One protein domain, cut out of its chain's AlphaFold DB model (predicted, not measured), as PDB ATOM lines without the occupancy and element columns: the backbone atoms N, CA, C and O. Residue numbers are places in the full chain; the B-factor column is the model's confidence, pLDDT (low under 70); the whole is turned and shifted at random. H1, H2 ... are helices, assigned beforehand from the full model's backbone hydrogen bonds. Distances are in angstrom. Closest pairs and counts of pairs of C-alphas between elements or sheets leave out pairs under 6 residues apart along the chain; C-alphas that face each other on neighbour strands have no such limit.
ATOM      1  N   LEU A 123      31.905 -12.575-166.352       65.62
ATOM      2  CA  LEU A 123      31.311 -13.014-167.618       65.62
ATOM      3  C   LEU A 123      32.056 -14.216-168.204       65.62
ATOM      4  O   LEU A 123      31.417 -15.191-168.592       65.62
ATOM      5  N   ALA A 124      33.389 -14.203-168.216       67.00
ATOM      6  CA  ALA A 124      34.187 -15.332-168.691       67.00
ATOM      7  C   ALA A 124      33.962 -16.589-167.835       67.00
ATOM      8  O   ALA A 124      33.793 -17.680-168.378       67.00
ATOM      9  N   PHE A 125      33.888 -16.445-166.509       65.88
ATOM     10  CA  PHE A 125      33.625 -17.561-165.599       65.88
ATOM     11  C   PHE A 125      32.203 -18.113-165.762       65.88
ATOM     12  O   PHE A 125      32.009 -19.329-165.786       65.88
ATOM     13  N   GLY A 126      31.218 -17.231-165.962       64.06
ATOM     14  CA  GLY A 126      29.842 -17.606-166.282       64.06
ATOM     15  C   GLY A 126      29.743 -18.357-167.610       64.06
ATOM     16  O   GLY A 126      29.144 -19.429-167.667       64.06
ATOM     17  N   ILE A 127      30.397 -17.859-168.661       68.75
ATOM     18  CA  ILE A 127      30.412 -18.497-169.984       68.75
ATOM     19  C   ILE A 127      31.093 -19.868-169.914       68.75
ATOM     20  O   ILE A 127      30.550 -20.839-170.436       68.75
ATOM     21  N   VAL A 128      32.237 -19.988-169.233       70.31
ATOM     22  CA  VAL A 128      32.954 -21.265-169.075       70.31
ATOM     23  C   VAL A 128      32.147 -22.259-168.236       70.31
ATOM     24  O   VAL A 128      32.073 -23.436-168.594       70.31
ATOM     25  N   GLY A 129      31.492 -21.802-167.165       64.81
ATOM     26  CA  GLY A 129      30.608 -22.630-166.345       64.81
ATOM     27  C   GLY A 129      29.397 -23.145-167.125       64.81
ATOM     28  O   GLY A 129      29.100 -24.340-167.091       64.81
ATOM     29  N   VAL A 130      28.746 -22.273-167.899       63.69
ATOM     30  CA  VAL A 130      27.607 -22.629-168.758       63.69
ATOM     31  C   VAL A 130      28.040 -23.581-169.875       63.69
ATOM     32  O   VAL A 130      27.386 -24.599-170.096       63.69
ATOM     33  N   LEU A 131      29.174 -23.329-170.536       69.06
ATOM     34  CA  LEU A 131      29.698 -24.211-171.582       69.06
ATOM     35  C   LEU A 131      30.074 -25.589-171.013       69.06
ATOM     36  O   LEU A 131      29.750 -26.618-171.608       69.06
ATOM     37  N   GLY A 132      30.692 -25.621-169.829       66.31
ATOM     38  CA  GLY A 132      31.001 -26.847-169.097       66.31
ATOM     39  C   GLY A 132      29.746 -27.641-168.730       66.31
ATOM     40  O   GLY A 132      29.705 -28.853-168.949       66.31
ATOM     41  N   ALA A 133      28.696 -26.966-168.257       60.91
ATOM     42  CA  ALA A 133      27.406 -27.584-167.958       60.91
ATOM     43  C   ALA A 133      26.733 -28.148-169.221       60.91
ATOM     44  O   ALA A 133      26.280 -29.293-169.214       60.91
ATOM     45  N   ILE A 134      26.736 -27.405-170.333       61.25
ATOM     46  CA  ILE A 134      26.188 -27.861-171.621       61.25
ATOM     47  C   ILE A 134      26.933 -29.106-172.116       61.25
ATOM     48  O   ILE A 134      26.303 -30.087-172.517       61.25
ATOM     49  N   VAL A 135      28.268 -29.115-172.046       70.25
ATOM     50  CA  VAL A 135      29.083 -30.274-172.439       70.25
ATOM     51  C   VAL A 135      28.837 -31.463-171.510       70.25
ATOM     52  O   VAL A 135      28.705 -32.587-171.997       70.25
ATOM     53  N   ALA A 136      28.716 -31.245-170.198       64.56
ATOM     54  CA  ALA A 136      28.420 -32.298-169.231       64.56
ATOM     55  C   ALA A 136      27.038 -32.928-169.475       64.56
ATOM     56  O   ALA A 136      26.922 -34.156-169.534       64.56
ATOM     57  N   VAL A 137      26.010 -32.108-169.708       62.22
ATOM     58  CA  VAL A 137      24.652 -32.564-170.043       62.22
ATOM     59  C   VAL A 137      24.642 -33.295-171.386       62.22
ATOM     60  O   VAL A 137      24.091 -34.392-171.488       62.22
ATOM     61  N   ALA A 138      25.319 -32.766-172.408       61.28
ATOM     62  CA  ALA A 138      25.429 -33.418-173.709       61.28
ATOM     63  C   ALA A 138      26.192 -34.751-173.628       61.28
ATOM     64  O   ALA A 138      25.810 -35.729-174.275       61.28
ATOM     65  N   ALA A 139      27.249 -34.834-172.818       68.62
ATOM     66  CA  ALA A 139      27.997 -36.063-172.585       68.62
ATOM     67  C   ALA A 139      27.156 -37.098-171.823       68.62
ATOM     68  O   ALA A 139      27.147 -38.273-172.202       68.62
ATOM     69  N   ALA A 140      26.400 -36.674-170.807       61.53
ATOM     70  CA  ALA A 140      25.474 -37.527-170.069       61.53
ATOM     71  C   ALA A 140      24.352 -38.061-170.977       61.53
ATOM     72  O   ALA A 140      24.113 -39.271-171.006       61.53
ATOM     73  N   ALA A 141      23.749 -37.199-171.802       58.41
ATOM     74  CA  ALA A 141      22.729 -37.565-172.783       58.41
ATOM     75  C   ALA A 141      23.273 -38.505-173.873       58.41
ATOM     76  O   ALA A 141      22.639 -39.494-174.238       58.41
ATOM     77  N   ARG A 142      24.499 -38.275-174.366       66.31
ATOM     78  CA  ARG A 142      25.151 -39.189-175.319       66.31
ATOM     79  C   ARG A 142      25.490 -40.531-174.677       66.31
ATOM     80  O   ARG A 142      25.425 -41.560-175.349       66.31
ATOM     81  N   ARG A 143      25.854 -40.556-173.392       62.59
ATOM     82  CA  ARG A 143      26.155 -41.793-172.661       62.59
ATOM     83  C   ARG A 143      24.891 -42.607-172.410       62.59
ATOM     84  O   ARG A 143      24.935 -43.821-172.596       62.59
ATOM     85  N   SER A 144      23.782 -41.966-172.048       48.88
ATOM     86  CA  SER A 144      22.487 -42.635-171.898       48.88
ATOM     87  C   SER A 144      21.966 -43.142-173.246       48.88
ATOM     88  O   SER A 144      21.604 -44.312-173.338       48.88
ATOM     89  N   ALA A 145      22.057 -42.347-174.316       59.81
ATOM     90  CA  ALA A 145      21.695 -42.770-175.670       59.81
ATOM     91  C   ALA A 145      22.553 -43.945-176.171       59.81
ATOM     92  O   ALA A 145      22.033 -44.885-176.763       59.81
ATOM     93  N   ARG A 146      23.865 -43.950-175.891       60.38
ATOM     94  CA  ARG A 146      24.740 -45.090-176.220       60.38
ATOM     95  C   ARG A 146      24.398 -46.339-175.414       60.38
ATOM     96  O   ARG A 146      24.445 -47.425-175.976       60.38
ATOM     97  N   ARG A 147      24.070 -46.205-174.124       57.50
ATOM     98  CA  ARG A 147      23.621 -47.340-173.297       57.50
ATOM     99  C   ARG A 147      22.312 -47.921-173.837       57.50
ATOM    100  O   ARG A 147      22.234 -49.134-173.985       57.50
ATOM    101  N   ARG A 148      21.356 -47.064-174.214       58.19
ATOM    102  CA  ARG A 148      20.096 -47.463-174.864       58.19
ATOM    103  C   ARG A 148      20.348 -48.176-176.192       58.19
ATOM    104  O   ARG A 148      19.913 -49.302-176.349       58.19
ATOM    105  N   ALA A 149      21.177 -47.612-177.070       59.88
ATOM    106  CA  ALA A 149      21.498 -48.224-178.362       59.88
ATOM    107  C   ALA A 149      22.240 -49.571-178.249       59.88
ATOM    108  O   ALA A 149      22.116 -50.421-179.125       59.88
ATOM    109  N   VAL A 150      23.053 -49.777-177.206       64.75
ATOM    110  CA  VAL A 150      23.703 -51.077-176.960       64.75
ATOM    111  C   VAL A 150      22.701 -52.095-176.417       64.75
ATOM    112  O   VAL A 150      22.741 -53.242-176.851       64.75
ATOM    113  N   ALA A 151      21.802 -51.680-175.521       64.38
ATOM    114  CA  ALA A 151      20.729 -52.534-175.015       64.38
ATOM    115  C   ALA A 151      19.763 -52.952-176.138       64.38
ATOM    116  O   ALA A 151      19.504 -54.139-176.294       64.38
ATOM    117  N   GLU A 152      19.342 -52.004-176.982       68.12
ATOM    118  CA  GLU A 152      18.491 -52.251-178.155       68.12
ATOM    119  C   GLU A 152      19.146 -53.234-179.133       68.12
ATOM    120  O   GLU A 152      18.513 -54.189-179.560       68.12
ATOM    121  N   ARG A 153      20.443 -53.076-179.436       71.44
ATOM    122  CA  ARG A 153      21.166 -54.024-180.307       71.44
ATOM    123  C   ARG A 153      21.262 -55.429-179.719       71.44
ATOM    124  O   ARG A 153      21.255 -56.393-180.480       71.44
ATOM    125  N   GLY A 154      21.412 -55.536-178.398       77.19
ATOM    126  CA  GLY A 154      21.404 -56.819-177.697       77.19
ATOM    127  C   GLY A 154      20.052 -57.513-177.839       77.19
ATOM    128  O   GLY A 154      20.011 -58.670-178.247       77.19
ATOM    129  N   GLU A 155      18.967 -56.771-177.604       79.06
ATOM    130  CA  GLU A 155      17.592 -57.257-177.763       79.06
ATOM    131  C   GLU A 155      17.300 -57.654-179.220       79.06
ATOM    132  O   GLU A 155      16.797 -58.747-179.448       79.06
ATOM    133  N   SER A 156      17.677 -56.848-180.224       76.00
ATOM    134  CA  SER A 156      17.445 -57.190-181.639       76.00
ATOM    135  C   SER A 156      18.199 -58.454-182.078       76.00
ATOM    136  O   SER A 156      17.659 -59.248-182.847       76.00
ATOM    137  N   LEU A 157      19.433 -58.668-181.601       78.00
ATOM    138  CA  LEU A 157      20.196 -59.887-181.900       78.00
ATOM    139  C   LEU A 157      19.566 -61.115-181.233       78.00
ATOM    140  O   LEU A 157      19.401 -62.143-181.881       78.00
ATOM    141  N   GLU A 158      19.197 -61.001-179.959       83.19
ATOM    142  CA  GLU A 158      18.487 -62.051-179.222       83.19
ATOM    143  C   GLU A 158      17.178 -62.432-179.924       83.19
ATOM    144  O   GLU A 158      16.909 -63.611-180.148       83.19
ATOM    145  N   LEU A 159      16.408 -61.428-180.350       85.81
ATOM    146  CA  LEU A 159      15.161 -61.605-181.081       85.81
ATOM    147  C   LEU A 159      15.384 -62.304-182.431       85.81
ATOM    148  O   LEU A 159      14.601 -63.176-182.803       85.81
ATOM    149  N   ALA A 160      16.462 -61.967-183.145       81.94
ATOM    150  CA  ALA A 160      16.828 -62.625-184.397       81.94
ATOM    151  C   ALA A 160      17.173 -64.107-184.184       81.94
ATOM    152  O   ALA A 160      16.631 -64.960-184.883       81.94
ATOM    153  N   VAL A 161      17.994 -64.428-183.176       83.00
ATOM    154  CA  VAL A 161      18.338 -65.822-182.840       83.00
ATOM    155  C   VAL A 161      17.092 -66.602-182.404       83.00
ATOM    156  O   VAL A 161      16.919 -67.757-182.786       83.00
ATOM    157  N   PHE A 162      16.190 -65.977-181.645       89.06
ATOM    158  CA  PHE A 162      14.916 -66.585-181.263       89.06
ATOM    159  C   PHE A 162      14.044 -66.923-182.481       89.06
ATOM    160  O   PHE A 162      13.504 -68.027-182.564       89.06
ATOM    161  N   VAL A 163      13.950 -66.015-183.457       84.12
ATOM    162  CA  VAL A 163      13.237 -66.266-184.719       84.12
ATOM    163  C   VAL A 163      13.891 -67.390-185.520       84.12
ATOM    164  O   VAL A 163      13.175 -68.248-186.032       84.12
ATOM    165  N   ASP A 164      15.222 -67.427-185.598       83.31
ATOM    166  CA  ASP A 164      15.944 -68.486-186.307       83.31
ATOM    167  C   ASP A 164      15.712 -69.863-185.657       83.31
ATOM    168  O   ASP A 164      15.503 -70.850-186.364       83.31
ATOM    169  N   LEU A 165      15.645 -69.937-184.322       86.62
ATOM    170  CA  LEU A 165      15.306 -71.165-183.592       86.62
ATOM    171  C   LEU A 165      13.857 -71.613-183.828       86.62
ATOM    172  O   LEU A 165      13.610 -72.804-184.035       86.62
ATOM    173  N   ILE A 166      12.897 -70.683-183.848       85.38
ATOM    174  CA  ILE A 166      11.506 -70.996-184.211       85.38
ATOM    175  C   ILE A 166      11.446 -71.504-185.654       85.38
ATOM    176  O   ILE A 166      10.821 -72.524-185.926       85.38
ATOM    177  N   ALA A 167      12.120 -70.834-186.589       78.94
ATOM    178  CA  ALA A 167      12.133 -71.245-187.987       78.94
ATOM    179  C   ALA A 167      12.752 -72.640-188.162       78.94
ATOM    180  O   ALA A 167      12.216 -73.459-188.906       78.94
ATOM    181  N   LEU A 168      13.851 -72.933-187.464       81.62
ATOM    182  CA  LEU A 168      14.507 -74.240-187.492       81.62
ATOM    183  C   LEU A 168      13.597 -75.351-186.951       81.62
ATOM    184  O   LEU A 168      13.475 -76.400-187.578       81.62
ATOM    185  N   THR A 169      12.934 -75.111-185.819       80.19
ATOM    186  CA  THR A 169      12.051 -76.098-185.172       80.19
ATOM    187  C   THR A 169      10.749 -76.315-185.941       80.19
ATOM    188  O   THR A 169      10.292 -77.447-186.086       80.19
ATOM    189  N   VAL A 170      10.171 -75.263-186.521       81.31
ATOM    190  CA  VAL A 170       9.010 -75.409-187.411       81.31
ATOM    191  C   VAL A 170       9.389 -76.188-188.672       81.31
ATOM    192  O   VAL A 170       8.650 -77.074-189.091       81.31
ATOM    193  N   ARG A 171      10.573 -75.935-189.247       72.69
ATOM    194  CA  ARG A 171      11.086 -76.713-190.389       72.69
ATOM    195  C   ARG A 171      11.336 -78.181-190.058       72.69
ATOM    196  O   ARG A 171      11.254 -79.005-190.960       72.69
ATOM    197  N   SER A 172      11.622 -78.516-188.801       78.19
ATOM    198  CA  SER A 172      11.732 -79.908-188.351       78.19
ATOM    199  C   SER A 172      10.376 -80.555-188.036       78.19
ATOM    200  O   SER A 172      10.348 -81.652-187.488       78.19
ATOM    201  N   GLY A 173       9.259 -79.886-188.338       76.69
ATOM    202  CA  GLY A 173       7.908 -80.423-188.178       76.69
ATOM    203  C   GLY A 173       7.235 -80.109-186.840       76.69
ATOM    204  O   GLY A 173       6.142 -80.614-186.595       76.69
ATOM    205  N   LEU A 174       7.829 -79.279-185.967       78.56
ATOM    206  CA  LEU A 174       7.135 -78.853-184.748       78.56
ATOM    207  C   LEU A 174       6.033 -77.832-185.073       78.56
ATOM    208  O   LEU A 174       6.271 -76.883-185.827       78.56
ATOM    209  N   PRO A 175       4.841 -77.950-184.459       77.50
ATOM    210  CA  PRO A 175       3.816 -76.926-184.584       77.50
ATOM    211  C   PRO A 175       4.313 -75.610-183.977       77.50
ATOM    212  O   PRO A 175       5.006 -75.602-182.957       77.50
ATOM    213  N   LEU A 176       3.929 -74.480-184.582       83.19
ATOM    214  CA  LEU A 176       4.447 -73.152-184.232       83.19
ATOM    215  C   LEU A 176       4.314 -72.817-182.736       83.19
ATOM    216  O   LEU A 176       5.227 -72.233-182.160       83.19
ATOM    217  N   GLY A 177       3.214 -73.216-182.090       85.12
ATOM    218  CA  GLY A 177       3.036 -73.026-180.645       85.12
ATOM    219  C   GLY A 177       4.120 -73.727-179.819       85.12
ATOM    220  O   GLY A 177       4.760 -73.092-178.983       85.12
ATOM    221  N   ALA A 178       4.396 -74.998-180.124       82.19
ATOM    222  CA  ALA A 178       5.437 -75.780-179.454       82.19
ATOM    223  C   ALA A 178       6.852 -75.281-179.796       82.19
ATOM    224  O   ALA A 178       7.742 -75.301-178.948       82.19
ATOM    225  N   ALA A 179       7.065 -74.799-181.025       85.00
ATOM    226  CA  ALA A 179       8.319 -74.178-181.444       85.00
ATOM    227  C   ALA A 179       8.630 -72.906-180.635       85.00
ATOM    228  O   ALA A 179       9.747 -72.745-180.145       85.00
ATOM    229  N   ILE A 180       7.636 -72.030-180.448       89.00
ATOM    230  CA  ILE A 180       7.762 -70.802-179.645       89.00
ATOM    231  C   ILE A 180       8.079 -71.142-178.190       89.00
ATOM    232  O   ILE A 180       9.002 -70.565-177.610       89.00
ATOM    233  N   GLU A 181       7.352 -72.097-177.611       88.75
ATOM    234  CA  GLU A 181       7.586 -72.539-176.240       88.75
ATOM    235  C   GLU A 181       9.012 -73.065-176.072       88.75
ATOM    236  O   GLU A 181       9.768 -72.542-175.253       88.75
ATOM    237  N   ARG A 182       9.432 -74.013-176.914       88.12
ATOM    238  CA  ARG A 182      10.755 -74.641-176.826       88.12
ATOM    239  C   ARG A 182      11.892 -73.652-177.074       88.12
ATOM    240  O   ARG A 182      12.875 -73.662-176.336       88.12
ATOM    241  N   ALA A 183      11.749 -72.761-178.055       88.50
ATOM    242  CA  ALA A 183      12.738 -71.721-178.316       88.50
ATOM    243  C   ALA A 183      12.867 -70.762-177.122       88.50
ATOM    244  O   ALA A 183      13.985 -70.397-176.762       88.50
ATOM    245  N   SER A 184      11.759 -70.417-176.451       90.12
ATOM    246  CA  SER A 184      11.765 -69.476-175.322       90.12
ATOM    247  C   SER A 184      12.522 -69.993-174.090       90.12
ATOM    248  O   SER A 184      13.078 -69.198-173.328       90.12
ATOM    249  N   LEU A 185      12.603 -71.318-173.912       85.06
ATOM    250  CA  LEU A 185      13.336 -71.954-172.809       85.06
ATOM    251  C   LEU A 185      14.851 -71.752-172.908       85.06
ATOM    252  O   LEU A 185      15.529 -71.721-171.885       85.06
ATOM    253  N   THR A 186      15.371 -71.553-174.121       86.75
ATOM    254  CA  THR A 186      16.805 -71.333-174.375       86.75
ATOM    255  C   THR A 186      17.301 -70.016-173.768       86.75
ATOM    256  O   THR A 186      18.497 -69.838-173.548       86.75
ATOM    257  N   PHE A 187      16.391 -69.087-173.459       84.56
ATOM    258  CA  PHE A 187      16.725 -67.705-173.137       84.56
ATOM    259  C   PHE A 187      16.290 -67.267-171.723       84.56
ATOM    260  O   PHE A 187      15.801 -66.152-171.551       84.56
ATOM    261  N   ALA A 188      16.460 -68.112-170.701       74.25
ATOM    262  CA  ALA A 188      15.908 -67.929-169.345       74.25
ATOM    263  C   ALA A 188      16.083 -66.522-168.710       74.25
ATOM    264  O   ALA A 188      15.114 -65.980-168.166       74.25
ATOM    265  N   ASP A 189      17.264 -65.906-168.842       74.75
ATOM    266  CA  ASP A 189      17.625 -64.627-168.190       74.75
ATOM    267  C   ASP A 189      17.398 -63.378-169.062       74.75
ATOM    268  O   ASP A 189      17.946 -62.307-168.803       74.75
ATOM    269  N   SER A 190      16.601 -63.502-170.121       81.69
ATOM    270  CA  SER A 190      16.513 -62.488-171.174       81.69
ATOM    271  C   SER A 190      15.100 -61.930-171.395       81.69
ATOM    272  O   SER A 190      14.129 -62.329-170.735       81.69
ATOM    273  N   SER A 191      14.975 -61.026-172.373       81.00
ATOM    274  CA  SER A 191      13.689 -60.477-172.807       81.00
ATOM    275  C   SER A 191      12.763 -61.571-173.356       81.00
ATOM    276  O   SER A 191      11.571 -61.584-173.039       81.00
ATOM    277  N   VAL A 192      13.304 -62.551-174.083       86.12
ATOM    278  CA  VAL A 192      12.588 -63.735-174.582       86.12
ATOM    279  C   VAL A 192      12.272 -64.716-173.448       86.12
ATOM    280  O   VAL A 192      11.210 -65.338-173.440       86.12
ATOM    281  N   GLY A 193      13.118 -64.798-172.419       86.50
ATOM    282  CA  GLY A 193      12.874 -65.638-171.238       86.50
ATOM    283  C   GLY A 193      11.594 -65.274-170.488       86.50
ATOM    284  O   GLY A 193      10.941 -66.138-169.896       86.50
ATOM    285  N   SER A 194      11.187 -64.001-170.556       89.81
ATOM    286  CA  SER A 194       9.905 -63.551-170.007       89.81
ATOM    287  C   SER A 194       8.695 -64.162-170.722       89.81
ATOM    288  O   SER A 194       7.726 -64.509-170.048       89.81
ATOM    289  N   LEU A 195       8.775 -64.399-172.038       91.69
ATOM    290  CA  LEU A 195       7.744 -65.120-172.791       91.69
ATOM    291  C   LEU A 195       7.643 -66.572-172.320       91.69
ATOM    292  O   LEU A 195       6.546 -67.057-172.066       91.69
ATOM    293  N   GLY A 196       8.780 -67.243-172.114       89.62
ATOM    294  CA  GLY A 196       8.791 -68.611-171.592       89.62
ATOM    295  C   GLY A 196       8.168 -68.726-170.198       89.62
ATOM    296  O   GLY A 196       7.474 -69.698-169.912       89.62
ATOM    297  N   ARG A 197       8.355 -67.720-169.331       90.44
ATOM    298  CA  ARG A 197       7.678 -67.661-168.022       90.44
ATOM    299  C   ARG A 197       6.162 -67.503-168.157       90.44
ATOM    300  O   ARG A 197       5.439 -68.164-167.421       90.44
ATOM    301  N   LEU A 198       5.699 -66.668-169.089       91.44
ATOM    302  CA  LEU A 198       4.269 -66.489-169.366       91.44
ATOM    303  C   LEU A 198       3.632 -67.773-169.916       91.44
ATOM    304  O   LEU A 198       2.544 -68.142-169.499       91.44
ATOM    305  N   LEU A 199       4.321 -68.495-170.800       89.69
ATOM    306  CA  LEU A 199       3.821 -69.773-171.315       89.69
ATOM    307  C   LEU A 199       3.731 -70.829-170.202       89.69
ATOM    308  O   LEU A 199       2.707 -71.488-170.049       89.69
ATOM    309  N   ARG A 200       4.758 -70.925-169.346       88.31
ATOM    310  CA  ARG A 200       4.765 -71.864-168.209       88.31
ATOM    311  C   ARG A 200       3.766 -71.528-167.108       88.31
ATOM    312  O   ARG A 200       3.420 -72.414-166.336       88.31
ATOM    313  N   SER A 201       3.283 -70.288-167.022       89.94
ATOM    314  CA  SER A 201       2.207 -69.940-166.087       89.94
ATOM    315  C   SER A 201       0.828 -70.429-166.550       89.94
ATOM    316  O   SER A 201      -0.172 -70.046-165.952       89.94
ATOM    317  N   GLY A 202       0.752 -71.209-167.636       84.81
ATOM    318  CA  GLY A 202      -0.499 -71.692-168.218       84.81
ATOM    319  C   GLY A 202      -1.220 -70.653-169.077       84.81
ATOM    320  O   GLY A 202      -2.356 -70.878-169.490       84.81
ATOM    321  N   LEU A 203      -0.587 -69.508-169.361       87.69
ATOM    322  CA  LEU A 203      -1.157 -68.516-170.265       87.69
ATOM    323  C   LEU A 203      -1.083 -69.059-171.700       87.69
ATOM    324  O   LEU A 203      -0.011 -69.440-172.170       87.69
ATOM    325  N   GLY A 204      -2.210 -69.063-172.416       83.56
ATOM    326  CA  GLY A 204      -2.242 -69.494-173.817       83.56
ATOM    327  C   GLY A 204      -1.288 -68.678-174.698       83.56
ATOM    328  O   GLY A 204      -1.084 -67.486-174.460       83.56
ATOM    329  N   ALA A 205      -0.720 -69.298-175.739       84.38
ATOM    330  CA  ALA A 205       0.355 -68.703-176.543       84.38
ATOM    331  C   ALA A 205       0.010 -67.330-177.153       84.38
ATOM    332  O   ALA A 205       0.864 -66.443-177.190       84.38
ATOM    333  N   ASP A 206      -1.239 -67.121-177.579       87.19
ATOM    334  CA  ASP A 206      -1.689 -65.827-178.108       87.19
ATOM    335  C   ASP A 206      -1.686 -64.723-177.035       87.19
ATOM    336  O   ASP A 206      -1.124 -63.647-177.254       87.19
ATOM    337  N   ALA A 207      -2.237 -65.014-175.853       89.12
ATOM    338  CA  ALA A 207      -2.270 -64.090-174.720       89.12
ATOM    339  C   ALA A 207      -0.865 -63.846-174.137       89.12
ATOM    340  O   ALA A 207      -0.532 -62.731-173.728       89.12
ATOM    341  N   ALA A 208      -0.009 -64.872-174.130       92.31
ATOM    342  CA  ALA A 208       1.374 -64.759-173.684       92.31
ATOM    343  C   ALA A 208       2.170 -63.818-174.599       92.31
ATOM    344  O   ALA A 208       2.860 -62.925-174.110       92.31
ATOM    345  N   LEU A 209       2.028 -63.959-175.922       91.69
ATOM    346  CA  LEU A 209       2.663 -63.069-176.897       91.69
ATOM    347  C   LEU A 209       2.112 -61.643-176.831       91.69
ATOM    348  O   LEU A 209       2.874 -60.690-176.974       91.69
ATOM    349  N   GLU A 210       0.810 -61.476-176.595       92.50
ATOM    350  CA  GLU A 210       0.204 -60.160-176.388       92.50
ATOM    351  C   GLU A 210       0.851 -59.425-175.220       92.50
ATOM    352  O   GLU A 210       1.352 -58.310-175.375       92.50
ATOM    353  N   ARG A 211       0.902 -60.092-174.066       92.75
ATOM    354  CA  ARG A 211       1.483 -59.534-172.851       92.75
ATOM    355  C   ARG A 211       2.988 -59.325-172.974       92.75
ATOM    356  O   ARG A 211       3.514 -58.361-172.431       92.75
ATOM    357  N   TRP A 212       3.676 -60.189-173.713       93.56
ATOM    358  CA  TRP A 212       5.106 -60.060-173.984       93.56
ATOM    359  C   TRP A 212       5.447 -58.870-174.896       93.56
ATOM    360  O   TRP A 212       6.497 -58.243-174.729       93.56
ATOM    361  N   GLY A 213       4.562 -58.545-175.842       90.44
ATOM    362  CA  GLY A 213       4.682 -57.380-176.721       90.44
ATOM    363  C   GLY A 213       4.197 -56.063-176.098       90.44
ATOM    364  O   GLY A 213       4.547 -54.993-176.601       90.44
ATOM    365  N   ALA A 214       3.412 -56.109-175.019       87.56
ATOM    366  CA  ALA A 214       2.906 -54.920-174.336       87.56
ATOM    367  C   ALA A 214       4.041 -54.176-173.603       87.56
ATOM    368  O   ALA A 214       4.746 -54.750-172.776       87.56
ATOM    369  N   GLY A 215       4.241 -52.890-173.919       75.44
ATOM    370  CA  GLY A 215       5.320 -52.074-173.336       75.44
ATOM    371  C   GLY A 215       6.730 -52.455-173.810       75.44
ATOM    372  O   GLY A 215       7.716 -52.136-173.146       75.44
ATOM    373  N   ALA A 216       6.829 -53.172-174.930       82.31
ATOM    374  CA  ALA A 216       8.082 -53.654-175.487       82.31
ATOM    375  C   ALA A 216       8.788 -52.648-176.412       82.31
ATOM    376  O   ALA A 216       8.209 -51.645-176.831       82.31
ATOM    377  N   SER A 217      10.038 -52.956-176.783       79.12
ATOM    378  CA  SER A 217      10.703 -52.323-177.926       79.12
ATOM    379  C   SER A 217       9.872 -52.515-179.206       79.12
ATOM    380  O   SER A 217       9.077 -53.456-179.313       79.12
ATOM    381  N   ASN A 218      10.047 -51.633-180.198       81.31
ATOM    382  CA  ASN A 218       9.275 -51.705-181.444       81.31
ATOM    383  C   ASN A 218       9.454 -53.061-182.157       81.31
ATOM    384  O   ASN A 218       8.478 -53.640-182.634       81.31
ATOM    385  N   ASP A 219      10.675 -53.602-182.147       81.62
ATOM    386  CA  ASP A 219      11.012 -54.888-182.766       81.62
ATOM    387  C   ASP A 219      10.314 -56.061-182.066       81.62
ATOM    388  O   ASP A 219       9.678 -56.889-182.722       81.62
ATOM    389  N   ARG A 220      10.357 -56.113-180.727       88.44
ATOM    390  CA  ARG A 220       9.684 -57.163-179.949       88.44
ATOM    391  C   ARG A 220       8.167 -57.086-180.094       88.44
ATOM    392  O   ARG A 220       7.522 -58.113-180.298       88.44
ATOM    393  N   ALA A 221       7.591 -55.885-180.068       88.50
ATOM    394  CA  ALA A 221       6.162 -55.695-180.307       88.50
ATOM    395  C   ALA A 221       5.756 -56.127-181.731       88.50
ATOM    396  O   ALA A 221       4.708 -56.750-181.920       88.50
ATOM    397  N   ALA A 222       6.582 -55.829-182.739       85.12
ATOM    398  CA  ALA A 222       6.359 -56.275-184.110       85.12
ATOM    399  C   ALA A 222       6.431 -57.801-184.228       85.12
ATOM    400  O   ALA A 222       5.532 -58.398-184.822       85.12
ATOM    401  N   LEU A 223       7.433 -58.442-183.618       86.56
ATOM    402  CA  LEU A 223       7.543 -59.899-183.627       86.56
ATOM    403  C   LEU A 223       6.368 -60.569-182.909       86.56
ATOM    404  O   LEU A 223       5.795 -61.515-183.443       86.56
ATOM    405  N   ALA A 224       5.963 -60.061-181.746       92.38
ATOM    406  CA  ALA A 224       4.814 -60.579-181.010       92.38
ATOM    407  C   ALA A 224       3.537 -60.575-181.869       92.38
ATOM    408  O   ALA A 224       2.840 -61.586-181.953       92.38
ATOM    409  N   ARG A 225       3.262 -59.467-182.575       89.88
ATOM    410  CA  ARG A 225       2.128 -59.368-183.511       89.88
ATOM    411  C   ARG A 225       2.239 -60.358-184.669       89.88
ATOM    412  O   ARG A 225       1.240 -60.975-185.033       89.88
ATOM    413  N   LEU A 226       3.436 -60.524-185.233       87.06
ATOM    414  CA  LEU A 226       3.681 -61.473-186.322       87.06
ATOM    415  C   LEU A 226       3.430 -62.921-185.879       87.06
ATOM    416  O   LEU A 226       2.729 -63.651-186.576       87.06
ATOM    417  N   LEU A 227       3.953 -63.320-184.717       87.81
ATOM    418  CA  LEU A 227       3.776 -64.670-184.177       87.81
ATOM    419  C   LEU A 227       2.316 -64.945-183.795       87.81
ATOM    420  O   LEU A 227       1.806 -66.011-184.122       87.81
ATOM    421  N   ARG A 228       1.607 -63.977-183.197       91.81
ATOM    422  CA  ARG A 228       0.159 -64.090-182.933       91.81
ATOM    423  C   ARG A 228      -0.641 -64.272-184.215       91.81
ATOM    424  O   ARG A 228      -1.485 -65.159-184.291       91.81
ATOM    425  N   GLY A 229      -0.348 -63.467-185.238       82.31
ATOM    426  CA  GLY A 229      -0.972 -63.606-186.552       82.31
ATOM    427  C   GLY A 229      -0.736 -64.992-187.156       82.31
ATOM    428  O   GLY A 229      -1.669 -65.600-187.671       82.31
ATOM    429  N   ALA A 230       0.483 -65.519-187.030       81.25
ATOM    430  CA  ALA A 230       0.835 -66.850-187.519       81.25
ATOM    431  C   ALA A 230       0.176 -67.990-186.715       81.25
ATOM    432  O   ALA A 230      -0.225 -68.987-187.308       81.25
ATOM    433  N   LEU A 231       0.010 -67.840-185.397       82.56
ATOM    434  CA  LEU A 231      -0.699 -68.809-184.551       82.56
ATOM    435  C   LEU A 231      -2.199 -68.847-184.856       82.56
ATOM    436  O   LEU A 231      -2.767 -69.923-185.024       82.56
ATOM    437  N   ARG A 232      -2.836 -67.676-184.972       81.06
ATOM    438  CA  ARG A 232      -4.270 -67.551-185.288       81.06
ATOM    439  C   ARG A 232      -4.611 -68.018-186.697       81.06
ATOM    440  O   ARG A 232      -5.726 -68.462-186.935       81.06
ATOM    441  N   ALA A 233      -3.653 -67.933-187.617       73.62
ATOM    442  CA  ALA A 233      -3.809 -68.431-188.977       73.62
ATOM    443  C   ALA A 233      -3.921 -69.966-189.063       73.62
ATOM    444  O   ALA A 233      -4.172 -70.456-190.157       73.62
ATOM    445  N   GLY A 234      -3.745 -70.696-187.950       54.31
ATOM    446  CA  GLY A 234      -4.228 -72.064-187.754       54.31
ATOM    447  C   GLY A 234      -3.937 -73.044-188.896       54.31
ATOM    448  O   GLY A 234      -4.762 -73.239-189.776       54.31
ATOM    449  N   GLY A 235      -2.793 -73.732-188.858       53.62
ATOM    450  CA  GLY A 235      -2.711 -75.089-189.422       53.62
ATOM    451  C   GLY A 235      -2.668 -75.280-190.947       53.62
ATOM    452  O   GLY A 235      -2.818 -76.412-191.386       53.62
ATOM    453  N   ALA A 236      -2.389 -74.260-191.764       49.34
ATOM    454  CA  ALA A 236      -1.952 -74.450-193.161       49.34
ATOM    455  C   ALA A 236      -0.494 -73.976-193.322       49.34
ATOM    456  O   ALA A 236      -0.196 -72.959-193.955       49.34
ATOM    457  N   THR A 237       0.416 -74.637-192.604       52.44
ATOM    458  CA  THR A 237       1.696 -74.059-192.147       52.44
ATOM    459  C   THR A 237       2.936 -74.361-192.998       52.44
ATOM    460  O   THR A 237       4.012 -73.893-192.634       52.44
TER     461      THR A 237
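Overview. This is residues 123 to 237 of the 299 residues of the protein "T2SSF domain-containing protein" of Actinobacteria bacterium (UniProt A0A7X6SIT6). One very long helix, H1, sticks out as a straight arm with residues 123 to 151, and its far end is built into a small compact head with the four shorter helices H2, H3, H4 and H5. In the head, H3, H4 and H5 fold back on one another as two helical hairpins in a row, while H2 packs steeply across the last part of H1. The printed part has 115 residues with five named helices, H1 to H5 in that order along the chain, and no named strand; the class is all helix. The whole is extended, with a radius of gyration of the C-alphas of 20.7 A and spans of 74 by 24 by 23 A, and the free arm of H1 makes much of the length.

Arrangement. Begin with H1, residues 123 to 171, and look at its residues 162 to 170, which alone touch H2, residues 176 to 185. The closest C-alphas there are those of Ile 166 and Ala 179, 5.3 A apart, at a steep tilt of 53 degrees, opposite ways. With residues 155 to 162 alone, H1 touches H3, residues 191 to 200; the closest C-alphas, of Glu 155 and Ser 191, are 7.1 A apart. H1 and H5, residues 218 to 232, only just touch, with 3 pairs of C-alphas within 8 A, the closest being those of Ser 156 and Asp 219 at 6.9 A. Next look from H2 to H3, which touch at Ser 184 and Gly 196, their closest C-alphas, 4.8 A apart, at a steep tilt of 64 degrees. H3 and H4, residues 205 to 213, form a helical hairpin at a shallow tilt of 32 degrees, with the closest C-alphas, of Leu 198 and Ala 208, 5.5 A apart. H4 and H5 form another, at a shallow tilt of 12 degrees; the C-alphas of Gly 213 and Ala 221 are their closest, 4.2 A apart. H2 and H5 only just touch, with 3 pairs of C-alphas within 8 A, and only at their ends, where the C-alphas of Leu 176 and Leu 231 are closest at 6.7 A. H1 and H4 are apart, and so are H3 and H5. In H1, H2, H4 and H5 every O i to N i+4 pair is within hydrogen-bond range; in H3 it is 5 of 6.

Along the chain. Find C-alpha 123 at (31.311, -13.014, -167.618); from there H1 runs 70.6 A to C-alpha 171 at (11.086, -76.713, -190.389). H2 is 14.5 A long, H3 15.2 A and H4 12.1 A. H5 runs 21.2 A and ends at C-alpha 232, (-4.270, -67.551, -185.288).

Size, cuts and confidence. Leu 123 and Ala 236 have the C-alphas farthest apart, 74.4 A. Without the free residues 123 to 151, the body spans 33 by 23 by 22 A. The four links are tight, and the printed part has no cut. The mean pLDDT of the printed part is 77.9; look for values under 70 at residues 123 to 127, 129 to 134, 136 to 152 and 234 to 237.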